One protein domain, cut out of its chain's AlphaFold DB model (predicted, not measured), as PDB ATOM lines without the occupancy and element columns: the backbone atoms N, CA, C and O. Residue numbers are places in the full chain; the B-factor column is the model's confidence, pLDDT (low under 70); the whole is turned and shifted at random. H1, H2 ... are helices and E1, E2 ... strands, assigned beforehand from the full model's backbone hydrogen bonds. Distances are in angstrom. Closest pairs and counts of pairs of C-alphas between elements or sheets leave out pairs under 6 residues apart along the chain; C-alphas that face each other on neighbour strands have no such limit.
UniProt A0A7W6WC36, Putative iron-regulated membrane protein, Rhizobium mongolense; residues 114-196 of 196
ATOM      1  N   PRO A 114     -34.866 -44.605 -17.105       63.09
ATOM      2  CA  PRO A 114     -35.949 -43.643 -16.912       63.09
ATOM      3  C   PRO A 114     -35.360 -42.233 -16.800       63.09
ATOM      4  O   PRO A 114     -34.546 -41.952 -15.922       63.09
ATOM      5  N   ILE A 115     -35.715 -41.362 -17.737       67.69
ATOM      6  CA  ILE A 115     -35.220 -39.990 -17.814       67.69
ATOM      7  C   ILE A 115     -36.414 -39.052 -17.618       67.69
ATOM      8  O   ILE A 115     -37.475 -39.285 -18.195       67.69
ATOM      9  N   SER A 116     -36.246 -38.007 -16.808       70.75
ATOM     10  CA  SER A 116     -37.251 -36.951 -16.660       70.75
ATOM     11  C   SER A 116     -37.202 -35.954 -17.822       70.75
ATOM     12  O   SER A 116     -36.172 -35.784 -18.474       70.75
ATOM     13  N   ASP A 117     -38.291 -35.214 -18.030       74.00
ATOM     14  CA  ASP A 117     -38.296 -34.039 -18.916       74.00
ATOM     15  C   ASP A 117     -37.538 -32.831 -18.312       74.00
ATOM     16  O   ASP A 117     -37.472 -31.773 -18.934       74.00
ATOM     17  N   GLU A 118     -36.955 -32.966 -17.111       75.44
ATOM     18  CA  GLU A 118     -36.173 -31.908 -16.466       75.44
ATOM     19  C   GLU A 118     -34.708 -31.913 -16.912       75.44
ATOM     20  O   GLU A 118     -34.053 -32.956 -17.004       75.44
ATOM     21  N   HIS A 119     -34.172 -30.712 -17.134       79.31
ATOM     22  CA  HIS A 119     -32.786 -30.494 -17.540       79.31
ATOM     23  C   HIS A 119     -31.891 -30.148 -16.346       79.31
ATOM     24  O   HIS A 119     -32.299 -29.502 -15.378       79.31
ATOM     25  N   LEU A 120     -30.632 -30.580 -16.413       78.44
ATOM     26  CA  LEU A 120     -29.680 -30.452 -15.317       78.44
ATOM     27  C   LEU A 120     -29.391 -28.994 -14.947       78.44
ATOM     28  O   LEU A 120     -29.121 -28.738 -13.779       78.44
ATOM     29  N   ASP A 121     -29.455 -28.044 -15.883       81.19
ATOM     30  CA  ASP A 121     -29.221 -26.623 -15.597       81.19
ATOM     31  C   ASP A 121     -30.307 -25.968 -14.727       81.19
ATOM     32  O   ASP A 121     -30.013 -25.009 -14.008       81.19
ATOM     33  N   HIS A 122     -31.533 -26.499 -14.753       81.44
ATOM     34  CA  HIS A 122     -32.639 -26.065 -13.903       81.44
ATOM     35  C   HIS A 122     -32.440 -26.515 -12.455       81.44
ATOM     36  O   HIS A 122     -32.798 -25.799 -11.520       81.44
ATOM     37  N   VAL A 123     -31.859 -27.702 -12.277       76.62
ATOM     38  CA  VAL A 123     -31.692 -28.335 -10.967       76.62
ATOM     39  C   VAL A 123     -30.363 -27.929 -10.344       76.62
ATOM     40  O   VAL A 123     -30.300 -27.568  -9.177       76.62
ATOM     41  N   ALA A 124     -29.276 -27.945 -11.111       77.12
ATOM     42  CA  ALA A 124     -27.929 -27.700 -10.627       77.12
ATOM     43  C   ALA A 124     -27.165 -26.754 -11.552       77.12
ATOM     44  O   ALA A 124     -27.171 -26.885 -12.774       77.12
ATOM     45  N   LYS A 125     -26.374 -25.849 -10.969       76.00
ATOM     46  CA  LYS A 125     -25.403 -25.099 -11.769       76.00
ATOM     47  C   LYS A 125     -24.454 -26.092 -12.435       76.00
ATOM     48  O   LYS A 125     -23.842 -26.892 -11.736       76.00
ATOM     49  N   THR A 126     -24.332 -26.021 -13.757       73.56
ATOM     50  CA  THR A 126     -23.607 -27.020 -14.545       73.56
ATOM     51  C   THR A 126     -22.691 -26.402 -15.609       73.56
ATOM     52  O   THR A 126     -22.650 -25.179 -15.790       73.56
ATOM     53  N   SER A 127     -21.882 -27.235 -16.267       76.88
ATOM     54  CA  SER A 127     -21.081 -26.836 -17.432       76.88
ATOM     55  C   SER A 127     -21.949 -26.775 -18.692       76.88
ATOM     56  O   SER A 127     -22.948 -27.479 -18.789       76.88
ATOM     57  N   TRP A 128     -21.547 -25.979 -19.690       73.81
ATOM     58  CA  TRP A 128     -22.327 -25.798 -20.925       73.81
ATOM     59  C   TRP A 128     -22.640 -27.121 -21.640       73.81
ATOM     60  O   TRP A 128     -23.753 -27.332 -22.106       73.81
ATOM     61  N   SER A 129     -21.684 -28.055 -21.676       75.50
ATOM     62  CA  SER A 129     -21.881 -29.371 -22.296       75.50
ATOM     63  C   SER A 129     -22.982 -30.199 -21.634       75.50
ATOM     64  O   SER A 129     -23.513 -31.098 -22.271       75.50
ATOM     65  N   LEU A 130     -23.322 -29.896 -20.381       77.44
ATOM     66  CA  LEU A 130     -24.296 -30.620 -19.574       77.44
ATOM     67  C   LEU A 130     -25.588 -29.823 -19.337       77.44
ATOM     68  O   LEU A 130     -26.451 -30.310 -18.618       77.44
ATOM     69  N   GLU A 131     -25.743 -28.624 -19.913       79.75
ATOM     70  CA  GLU A 131     -26.943 -27.801 -19.694       79.75
ATOM     71  C   GLU A 131     -28.217 -28.512 -20.175       79.75
ATOM     72  O   GLU A 131     -29.219 -28.494 -19.475       79.75
ATOM     73  N   GLN A 132     -28.167 -29.206 -21.317       79.69
ATOM     74  CA  GLN A 132     -29.315 -29.955 -21.850       79.69
ATOM     75  C   GLN A 132     -29.392 -31.403 -21.349       79.69
ATOM     76  O   GLN A 132     -30.288 -32.140 -21.762       79.69
ATOM     77  N   ALA A 133     -28.465 -31.842 -20.490       77.00
ATOM     78  CA  ALA A 133     -28.485 -33.205 -19.972       77.00
ATOM     79  C   ALA A 133     -29.751 -33.408 -19.134       77.00
ATOM     80  O   ALA A 133     -30.000 -32.654 -18.196       77.00
ATOM     81  N   GLN A 134     -30.559 -34.403 -19.486       79.00
ATOM     82  CA  GLN A 134     -31.767 -34.702 -18.731       79.00
ATOM     83  C   GLN A 134     -31.424 -35.417 -17.420       79.00
ATOM     84  O   GLN A 134     -30.492 -36.226 -17.363       79.00
ATOM     85  N   VAL A 135     -32.188 -35.128 -16.371       78.88
ATOM     86  CA  VAL A 135     -31.987 -35.736 -15.053       78.88
ATOM     87  C   VAL A 135     -32.644 -37.127 -15.022       78.88
ATOM     88  O   VAL A 135     -33.813 -37.249 -15.408       78.88
ATOM     89  N   PRO A 136     -31.939 -38.186 -14.578       78.75
ATOM     90  CA  PRO A 136     -32.535 -39.509 -14.402       78.75
ATOM     91  C   PRO A 136     -33.665 -39.502 -13.367       78.75
ATOM     92  O   PRO A 136     -33.659 -38.694 -12.439       78.75
ATOM     93  N   GLN A 137     -34.608 -40.426 -13.509       79.38
ATOM     94  CA  GLN A 137     -35.603 -40.730 -12.482       79.38
ATOM     95  C   GLN A 137     -35.281 -42.065 -11.824       79.38
ATOM     96  O   GLN A 137     -34.869 -43.006 -12.509       79.38
ATOM     97  N   SER A 138     -35.524 -42.158 -10.518       74.69
ATOM     98  CA  SER A 138     -35.524 -43.446  -9.832       74.69
ATOM     99  C   SER A 138     -36.642 -44.312 -10.436       74.69
ATOM    100  O   SER A 138     -37.762 -43.815 -10.616       74.69
ATOM    101  N   PRO A 139     -36.379 -45.585 -10.782       69.31
ATOM    102  CA  PRO A 139     -37.424 -46.504 -11.219       69.31
ATOM    103  C   PRO A 139     -38.531 -46.608 -10.164       69.31
ATOM    104  O   PRO A 139     -38.247 -46.612  -8.966       69.31
ATOM    105  N   ASP A 140     -39.787 -46.762 -10.594       63.81
ATOM    106  CA  ASP A 140     -40.874 -47.091  -9.668       63.81
ATOM    107  C   ASP A 140     -40.547 -48.422  -8.977       63.81
ATOM    108  O   ASP A 140     -40.624 -49.495  -9.581       63.81
ATOM    109  N   HIS A 141     -40.158 -48.361  -7.703       61.31
ATOM    110  CA  HIS A 141     -39.911 -49.547  -6.897       61.31
ATOM    111  C   HIS A 141     -41.257 -50.128  -6.443       61.31
ATOM    112  O   HIS A 141     -41.930 -49.515  -5.611       61.31
ATOM    113  N   PRO A 142     -41.655 -51.339  -6.891       52.47
ATOM    114  CA  PRO A 142     -42.956 -51.918  -6.538       52.47
ATOM    115  C   PRO A 142     -43.109 -52.229  -5.037       52.47
ATOM    116  O   PRO A 142     -44.199 -52.575  -4.582       52.47
ATOM    117  N   HIS A 143     -42.028 -52.118  -4.255       49.16
ATOM    118  CA  HIS A 143     -41.962 -52.520  -2.854       49.16
ATOM    119  C   HIS A 143     -41.153 -51.527  -2.005       49.16
ATOM    120  O   HIS A 143     -40.034 -51.825  -1.609       49.16
ATOM    121  N   GLY A 144     -41.724 -50.352  -1.716       52.81
ATOM    122  CA  GLY A 144     -41.412 -49.570  -0.507       52.81
ATOM    123  C   GLY A 144     -39.933 -49.303  -0.205       52.81
ATOM    124  O   GLY A 144     -39.553 -49.363   0.964       52.81
ATOM    125  N   ALA A 145     -39.108 -49.025  -1.219       61.03
ATOM    126  CA  ALA A 145     -37.745 -48.558  -0.991       61.03
ATOM    127  C   ALA A 145     -37.810 -47.278  -0.145       61.03
ATOM    128  O   ALA A 145     -38.446 -46.298  -0.534       61.03
ATOM    129  N   THR A 146     -37.232 -47.314   1.055       67.00
ATOM    130  CA  THR A 146     -37.171 -46.145   1.933       67.00
ATOM    131  C   THR A 146     -36.203 -45.136   1.322       67.00
ATOM    132  O   THR A 146     -35.038 -45.496   1.141       67.00
ATOM    133  N   PRO A 147     -36.643 -43.900   1.022       72.00
ATOM    134  CA  PRO A 147     -35.754 -42.867   0.509       72.00
ATOM    135  C   PRO A 147     -34.579 -42.661   1.463       72.00
ATOM    136  O   PRO A 147     -34.781 -42.565   2.677       72.00
ATOM    137  N   ILE A 148     -33.362 -42.575   0.924       83.94
ATOM    138  CA  ILE A 148     -32.191 -42.233   1.734       83.94
ATOM    139  C   ILE A 148     -32.315 -40.796   2.256       83.94
ATOM    140  O   ILE A 148     -32.862 -39.906   1.592       83.94
ATOM    141  N   GLY A 149     -31.814 -40.564   3.468       88.00
ATOM    142  CA  GLY A 149     -31.745 -39.226   4.054       88.00
ATOM    143  C   GLY A 149     -30.619 -38.387   3.443       88.00
ATOM    144  O   GLY A 149     -29.676 -38.921   2.858       88.00
ATOM    145  N   LEU A 150     -30.675 -37.064   3.636       87.88
ATOM    146  CA  LEU A 150     -29.637 -36.146   3.149       87.88
ATOM    147  C   LEU A 150     -28.241 -36.505   3.685       87.88
ATOM    148  O   LEU A 150     -27.279 -36.470   2.924       87.88
ATOM    149  N   ASP A 151     -28.130 -36.890   4.958       91.19
ATOM    150  CA  ASP A 151     -26.846 -37.260   5.574       91.19
ATOM    151  C   ASP A 151     -26.222 -38.501   4.917       91.19
ATOM    152  O   ASP A 151     -25.007 -38.582   4.728       91.19
ATOM    153  N   GLU A 152     -27.057 -39.461   4.522       91.06
ATOM    154  CA  GLU A 152     -26.610 -40.659   3.818       91.06
ATOM    155  C   GLU A 152     -26.197 -40.332   2.380       91.06
ATOM    156  O   GLU A 152     -25.138 -40.774   1.933       91.06
ATOM    157  N   ALA A 153     -26.958 -39.478   1.688       89.81
ATOM    158  CA  ALA A 153     -26.578 -38.969   0.373       89.81
ATOM    159  C   ALA A 153     -25.225 -38.231   0.420       89.81
ATOM    160  O   ALA A 153     -24.357 -38.491  -0.413       89.81
ATOM    161  N   VAL A 154     -24.999 -37.374   1.427       91.56
ATOM    162  CA  VAL A 154     -23.707 -36.703   1.683       91.56
ATOM    163  C   VAL A 154     -22.588 -37.733   1.840       91.56
ATOM    164  O   VAL A 154     -21.592 -37.662   1.122       91.56
ATOM    165  N   ALA A 155     -22.775 -38.733   2.705       93.31
ATOM    166  CA  ALA A 155     -21.771 -39.764   2.957       93.31
ATOM    167  C   ALA A 155     -21.449 -40.605   1.708       93.31
ATOM    168  O   ALA A 155     -20.307 -41.041   1.524       93.31
ATOM    169  N   ILE A 156     -22.436 -40.846   0.839       91.94
ATOM    170  CA  ILE A 156     -22.234 -41.532  -0.442       91.94
ATOM    171  C   ILE A 156     -21.457 -40.637  -1.414       91.94
ATOM    172  O   ILE A 156     -20.498 -41.115  -2.020       91.94
ATOM    173  N   PHE A 157     -21.805 -39.353  -1.545       92.12
ATOM    174  CA  PHE A 157     -21.071 -38.418  -2.406       92.12
ATOM    175  C   PHE A 157     -19.600 -38.276  -1.991       92.12
ATOM    176  O   PHE A 157     -18.718 -38.334  -2.853       92.12
ATOM    177  N   ASP A 158     -19.324 -38.184  -0.689       92.19
ATOM    178  CA  ASP A 158     -17.961 -38.154  -0.154       92.19
ATOM    179  C   ASP A 158     -17.203 -39.450  -0.475       92.19
ATOM    180  O   ASP A 158     -16.063 -39.419  -0.943       92.19
ATOM    181  N   ARG A 159     -17.849 -40.614  -0.309       93.19
ATOM    182  CA  ARG A 159     -17.254 -41.921  -0.644       93.19
ATOM    183  C   ARG A 159     -16.971 -42.071  -2.137       93.19
ATOM    184  O   ARG A 159     -15.988 -42.706  -2.515       93.19
ATOM    185  N   LEU A 160     -17.822 -41.496  -2.983       90.25
ATOM    186  CA  LEU A 160     -17.621 -41.444  -4.431       90.25
ATOM    187  C   LEU A 160     -16.519 -40.456  -4.839       90.25
ATOM    188  O   LEU A 160     -16.142 -40.441  -6.015       90.25
ATOM    189  N   GLY A 161     -15.990 -39.674  -3.894       90.06
ATOM    190  CA  GLY A 161     -14.878 -38.756  -4.100       90.06
ATOM    191  C   GLY A 161     -15.281 -37.482  -4.835       90.06
ATOM    192  O   GLY A 161     -14.521 -37.008  -5.678       90.06
ATOM    193  N   LEU A 162     -16.483 -36.944  -4.587       89.44
ATOM    194  CA  LEU A 162     -16.805 -35.597  -5.064       89.44
ATOM    195  C   LEU A 162     -15.883 -34.581  -4.381       89.44
ATOM    196  O   LEU A 162     -15.686 -34.613  -3.170       89.44
ATOM    197  N   HIS A 163     -15.325 -33.659  -5.167       87.88
ATOM    198  CA  HIS A 163     -14.494 -32.586  -4.635       87.88
ATOM    199  C   HIS A 163     -15.275 -31.763  -3.598       87.88
ATOM    200  O   HIS A 163     -16.438 -31.424  -3.820       87.88
ATOM    201  N   HIS A 164     -14.640 -31.400  -2.479       86.19
ATOM    202  CA  HIS A 164     -15.287 -30.614  -1.425       86.19
ATOM    203  C   HIS A 164     -15.810 -29.260  -1.941       86.19
ATOM    204  O   HIS A 164     -15.226 -28.648  -2.841       86.19
ATOM    205  N   GLY A 165     -16.912 -28.782  -1.355       84.00
ATOM    206  CA  GLY A 165     -17.641 -27.598  -1.834       84.00
ATOM    207  C   GLY A 165     -18.690 -27.907  -2.909       84.00
ATOM    208  O   GLY A 165     -19.117 -26.999  -3.623       84.00
ATOM    209  N   TYR A 166     -19.082 -29.177  -3.038       84.44
ATOM    210  CA  TYR A 166     -20.171 -29.603  -3.907       84.44
ATOM    211  C   TYR A 166     -21.529 -29.115  -3.384       84.44
ATOM    212  O   TYR A 166     -21.749 -28.994  -2.179       84.44
ATOM    213  N   ALA A 167     -22.442 -28.820  -4.306       85.75
ATOM    214  CA  ALA A 167     -23.836 -28.536  -4.003       85.75
ATOM    215  C   ALA A 167     -24.656 -29.823  -4.118       85.75
ATOM    216  O   ALA A 167     -24.368 -30.669  -4.966       85.75
ATOM    217  N   ILE A 168     -25.685 -29.957  -3.283       85.94
ATOM    218  CA  ILE A 168     -26.631 -31.071  -3.339       85.94
ATOM    219  C   ILE A 168     -28.008 -30.507  -3.644       85.94
ATOM    220  O   ILE A 168     -28.508 -29.653  -2.913       85.94
ATOM    221  N   ASN A 169     -28.626 -31.023  -4.699       83.56
ATOM    222  CA  ASN A 169     -30.039 -30.824  -4.961       83.56
ATOM    223  C   ASN A 169     -30.823 -32.015  -4.438       83.56
ATOM    224  O   ASN A 169     -30.540 -33.164  -4.786       83.56
ATOM    225  N   VAL A 170     -31.784 -31.706  -3.577       85.94
ATOM    226  CA  VAL A 170     -32.655 -32.678  -2.923       85.94
ATOM    227  C   VAL A 170     -33.861 -32.934  -3.831       85.94
ATOM    228  O   VAL A 170     -34.434 -31.964  -4.338       85.94
ATOM    229  N   PRO A 171     -34.258 -34.198  -4.050       84.25
ATOM    230  CA  PRO A 171     -35.415 -34.507  -4.872       84.25
ATOM    231  C   PRO A 171     -36.699 -33.959  -4.243       84.25
ATOM    232  O   PRO A 171     -36.927 -34.071  -3.040       84.25
ATOM    233  N   THR A 172     -37.547 -33.350  -5.070       79.56
ATOM    234  CA  THR A 172     -38.837 -32.765  -4.659       79.56
ATOM    235  C   THR A 172     -40.032 -33.655  -5.003       79.56
ATOM    236  O   THR A 172     -41.151 -33.381  -4.570       79.56
ATOM    237  N   THR A 173     -39.804 -34.723  -5.770       79.06
ATOM    238  CA  THR A 173     -40.808 -35.694  -6.214       79.06
ATOM    239  C   THR A 173     -40.426 -37.102  -5.760       79.06
ATOM    240  O   THR A 173     -39.269 -37.374  -5.450       79.06
ATOM    241  N   SER A 174     -41.396 -38.020  -5.738       74.25
ATOM    242  CA  SER A 174     -41.187 -39.415  -5.316       74.25
ATOM    243  C   SER A 174     -40.296 -40.234  -6.255       74.25
ATOM    244  O   SER A 174     -39.828 -41.293  -5.860       74.25
ATOM    245  N   THR A 175     -40.084 -39.763  -7.483       78.12
ATOM    246  CA  THR A 175     -39.224 -40.390  -8.500       78.12
ATOM    247  C   THR A 175     -37.953 -39.578  -8.769       78.12
ATOM    248  O   THR A 175     -37.207 -39.877  -9.701       78.12
ATOM    249  N   GLY A 176     -37.724 -38.505  -8.005       78.62
ATOM    250  CA  GLY A 176     -36.557 -37.647  -8.157       78.62
ATOM    251  C   GLY A 176     -35.313 -38.248  -7.506       78.62
ATOM    252  O   GLY A 176     -35.400 -38.908  -6.475       78.62
ATOM    253  N   VAL A 177     -34.148 -37.927  -8.066       84.12
ATOM    254  CA  VAL A 177     -32.833 -38.382  -7.587       84.12
ATOM    255  C   VAL A 177     -32.093 -37.277  -6.830       84.12
ATOM    256  O   VAL A 177     -32.198 -36.092  -7.170       84.12
ATOM    257  N   TYR A 178     -31.273 -37.643  -5.841       86.50
ATOM    258  CA  TYR A 178     -30.322 -36.692  -5.259       86.50
ATOM    259  C   TYR A 178     -29.242 -36.370  -6.284       86.50
ATOM    260  O   TYR A 178     -28.626 -37.267  -6.855       86.50
ATOM    261  N   THR A 179     -28.972 -35.084  -6.501       85.38
ATOM    262  CA  THR A 179     -27.958 -34.652  -7.473       85.38
ATOM    263  C   THR A 179     -26.859 -33.863  -6.782       85.38
ATOM    264  O   THR A 179     -27.078 -32.729  -6.355       85.38
ATOM    265  N   GLY A 180     -25.671 -34.457  -6.694       86.44
ATOM    266  CA  GLY A 180     -24.454 -33.812  -6.211       86.44
ATOM    267  C   GLY A 180     -23.658 -33.235  -7.378       86.44
ATOM    268  O   GLY A 180     -23.396 -33.941  -8.354       86.44
ATOM    269  N   SER A 181     -23.262 -31.964  -7.303       84.81
ATOM    270  CA  SER A 181     -22.502 -31.310  -8.374       84.81
ATOM    271  C   SER A 181     -21.395 -30.396  -7.855       84.81
ATOM    272  O   SER A 181     -21.562 -29.671  -6.874       84.81
ATOM    273  N   VAL A 182     -20.237 -30.415  -8.522       85.44
ATOM    274  CA  VAL A 182     -19.081 -29.592  -8.145       85.44
ATOM    275  C   VAL A 182     -18.297 -29.110  -9.357       85.44
ATOM    276  O   VAL A 182     -18.075 -29.859 -10.308       85.44
ATOM    277  N   TYR A 183     -17.887 -27.837  -9.313       81.31
ATOM    278  CA  TYR A 183     -17.226 -27.133 -10.419       81.31
ATOM    279  C   TYR A 183     -16.008 -26.318  -9.952       81.31
ATOM    280  O   TYR A 183     -16.052 -25.084  -9.991       81.31
ATOM    281  N   PRO A 184     -14.935 -26.975  -9.474       81.81
ATOM    282  CA  PRO A 184     -13.687 -26.306  -9.111       81.81
ATOM    283  C   PRO A 184     -12.937 -25.790 -10.355       81.81
ATOM    284  O   PRO A 184     -13.308 -26.087 -11.497       81.81
ATOM    285  N   ASP A 185     -11.879 -25.002 -10.127       79.69
ATOM    286  CA  ASP A 185     -11.043 -24.435 -11.198       79.69
ATOM    287  C   ASP A 185     -10.275 -25.519 -11.983       79.69
ATOM    288  O   ASP A 185     -10.021 -25.349 -13.176       79.69
ATOM    289  N   ASP A 186      -9.944 -26.645 -11.340       80.75
ATOM    290  CA  ASP A 186      -9.405 -27.826 -12.015       80.75
ATOM    291  C   ASP A 186     -10.536 -28.612 -12.696       80.75
ATOM    292  O   ASP A 186     -11.380 -29.232 -12.045       80.75
ATOM    293  N   LEU A 187     -10.531 -28.603 -14.032       77.31
ATOM    294  CA  LEU A 187     -11.531 -29.285 -14.856       77.31
ATOM    295  C   LEU A 187     -11.587 -30.798 -14.605       77.31
ATOM    296  O   LEU A 187     -12.652 -31.389 -14.756       77.31
ATOM    297  N   SER A 188     -10.473 -31.424 -14.207       82.88
ATOM    298  CA  SER A 188     -10.422 -32.869 -13.939       82.88
ATOM    299  C   SER A 188     -11.255 -33.285 -12.724       82.88
ATOM    300  O   SER A 188     -11.637 -34.447 -12.603       82.88
ATOM    301  N   GLN A 189     -11.558 -32.328 -11.846       82.50
ATOM    302  CA  GLN A 189     -12.314 -32.527 -10.612       82.50
ATOM    303  C   GLN A 189     -13.795 -32.144 -10.759       82.50
ATOM    304  O   GLN A 189     -14.560 -32.267  -9.802       82.50
ATOM    305  N   GLN A 190     -14.225 -31.665 -11.935       83.00
ATOM    306  CA  GLN A 190     -15.629 -31.338 -12.181       83.00
ATOM    307  C   GLN A 190     -16.448 -32.612 -12.333       83.00
ATOM    308  O   GLN A 190     -16.144 -33.470 -13.164       83.00
ATOM    309  N   ARG A 191     -17.509 -32.738 -11.536       82.38
ATOM    310  CA  ARG A 191     -18.331 -33.947 -11.534       82.38
ATOM    311  C   ARG A 191     -19.771 -33.648 -11.150       82.38
ATOM    312  O   ARG A 191     -20.039 -32.797 -10.303       82.38
ATOM    313  N   VAL A 192     -20.676 -34.398 -11.768       83.38
ATOM    314  CA  VAL A 192     -22.088 -34.495 -11.394       83.38
ATOM    315  C   VAL A 192     -22.390 -35.962 -11.142       83.38
ATOM    316  O   VAL A 192     -21.973 -36.820 -11.924       83.38
ATOM    317  N   VAL A 193     -23.062 -36.252 -10.036       86.00
ATOM    318  CA  VAL A 193     -23.484 -37.600  -9.662       86.00
ATOM    319  C   VAL A 193     -24.950 -37.558  -9.263       86.00
ATOM    320  O   VAL A 193     -25.360 -36.697  -8.487       86.00
ATOM    321  N   HIS A 194     -25.712 -38.509  -9.793       84.38
ATOM    322  CA  HIS A 194     -27.100 -38.761  -9.427       84.38
ATOM    323  C   HIS A 194     -27.147 -40.012  -8.545       84.38
ATOM    324  O   HIS A 194     -26.494 -41.003  -8.879       84.38
ATOM    325  N   LEU A 195     -27.866 -39.945  -7.427       84.56
ATOM    326  CA  LEU A 195     -28.149 -41.079  -6.546       84.56
ATOM    327  C   LEU A 195     -29.652 -41.347  -6.587       84.56
ATOM    328  O   LEU A 195     -30.428 -40.433  -6.282       84.56
ATOM    329  N   ASP A 196     -30.021 -42.560  -6.993       76.81
ATOM    330  CA  ASP A 196     -31.401 -43.028  -7.115       76.81
ATOM    331  C   ASP A 196     -31.874 -43.871  -5.928       76.81
ATOM    332  O   ASP A 196     -31.027 -44.415  -5.178       76.81
TER     333      ASP A 196
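AT A GLANCE: This is residues 114 to 196 of the 196 residues of the protein "Putative iron-regulated membrane protein" of Rhizobium mongolense (UniProt A0A7W6WC36). A small sheet of three strands, E3, E4 and E5, lies in the middle, with the helix H2 over one of its faces; on the side away from H2 lies a short pair of strands, E1 and E2, with the one-turn helix H1 between them along the chain. The long link from E2 to H2 loops out at one end of the whole, and the link from E4 to E5 reaches out at the other. The printed part has 83 residues, with named elements in the order E1, H1, E2, H2, E3, E4, E5; the class is mixed, helices and strands, with under half of the residues, 35, in named elements. Both sheets are antiparallel, in the orders E3, E4, E5 and E1, E2. The whole is compact, with a radius of gyration of the C-alphas of 13.0 A, and elongated, spanning 42 by 28 by 16 A.

IN THESE COORDINATES: E3 is residues 167 to 169, 6.7 A long. E4 is residues 178 to 182, 13.6 A, and E5 is residues 191 to 195, 13.1 A, ending at C-alpha 195 at (-28.149, -41.079, -6.546). H2, residues 150 to 159, is 14.2 A long and begins at C-alpha 150 at (-29.637, -36.146, 3.149). E1 is residues 115 to 119, 9.8 A, beginning at C-alpha 115 at (-35.220, -39.990, -17.814). H1 is residues 120 to 123, 5.2 A, and E2 is residues 134 to 136, 6.5 A.

HOW THE PARTS SIT: E3, E4 and E5 form a meander, each strand the antiparallel neighbour of the one before; E3 and E4 are a hairpin, and so are E4 and E5. N 167 and O 181 are 2.8 A apart, and N 180 and O 193 2.9 A, both within hydrogen-bond range. H2 is on one face of this sheet, two layers, at a height over the sheet of 9.4 A. It lies over E4, with E5 only just not under it too, 2 of the C-alphas of H2 falling on E5; on the local plane it runs slantwise to the strands, at 47 degrees to E4. The closest C-alphas of H2 and E4 are those of Phe 157 and Gly 180, 6.9 A apart. H1 is only just on the sheet, with 5 pairs of C-alphas within 10 A, and only grazes it. E1 and E2 are antiparallel neighbours, with N 116 and O 135 at 2.9 A, within hydrogen-bond range. The closest C-alphas of E2 and E5, Pro 136 and His 194, are 7.4 A apart; E1 and H2 are apart. In H2 every O i to N i+4 pair is within hydrogen-bond range; H1 is too short for such a pair.

THE WHOLE: The C-alphas farthest apart, those of His 143 and Asp 185, are 42.6 A from each other. The printed part has no cut and ends at residue 196, the chain's last. The link from E2 to H2, residues 137 to 149, is long. The mean pLDDT of the printed part is 79.8; residues 114 to 115 and 139 to 146 are under 70.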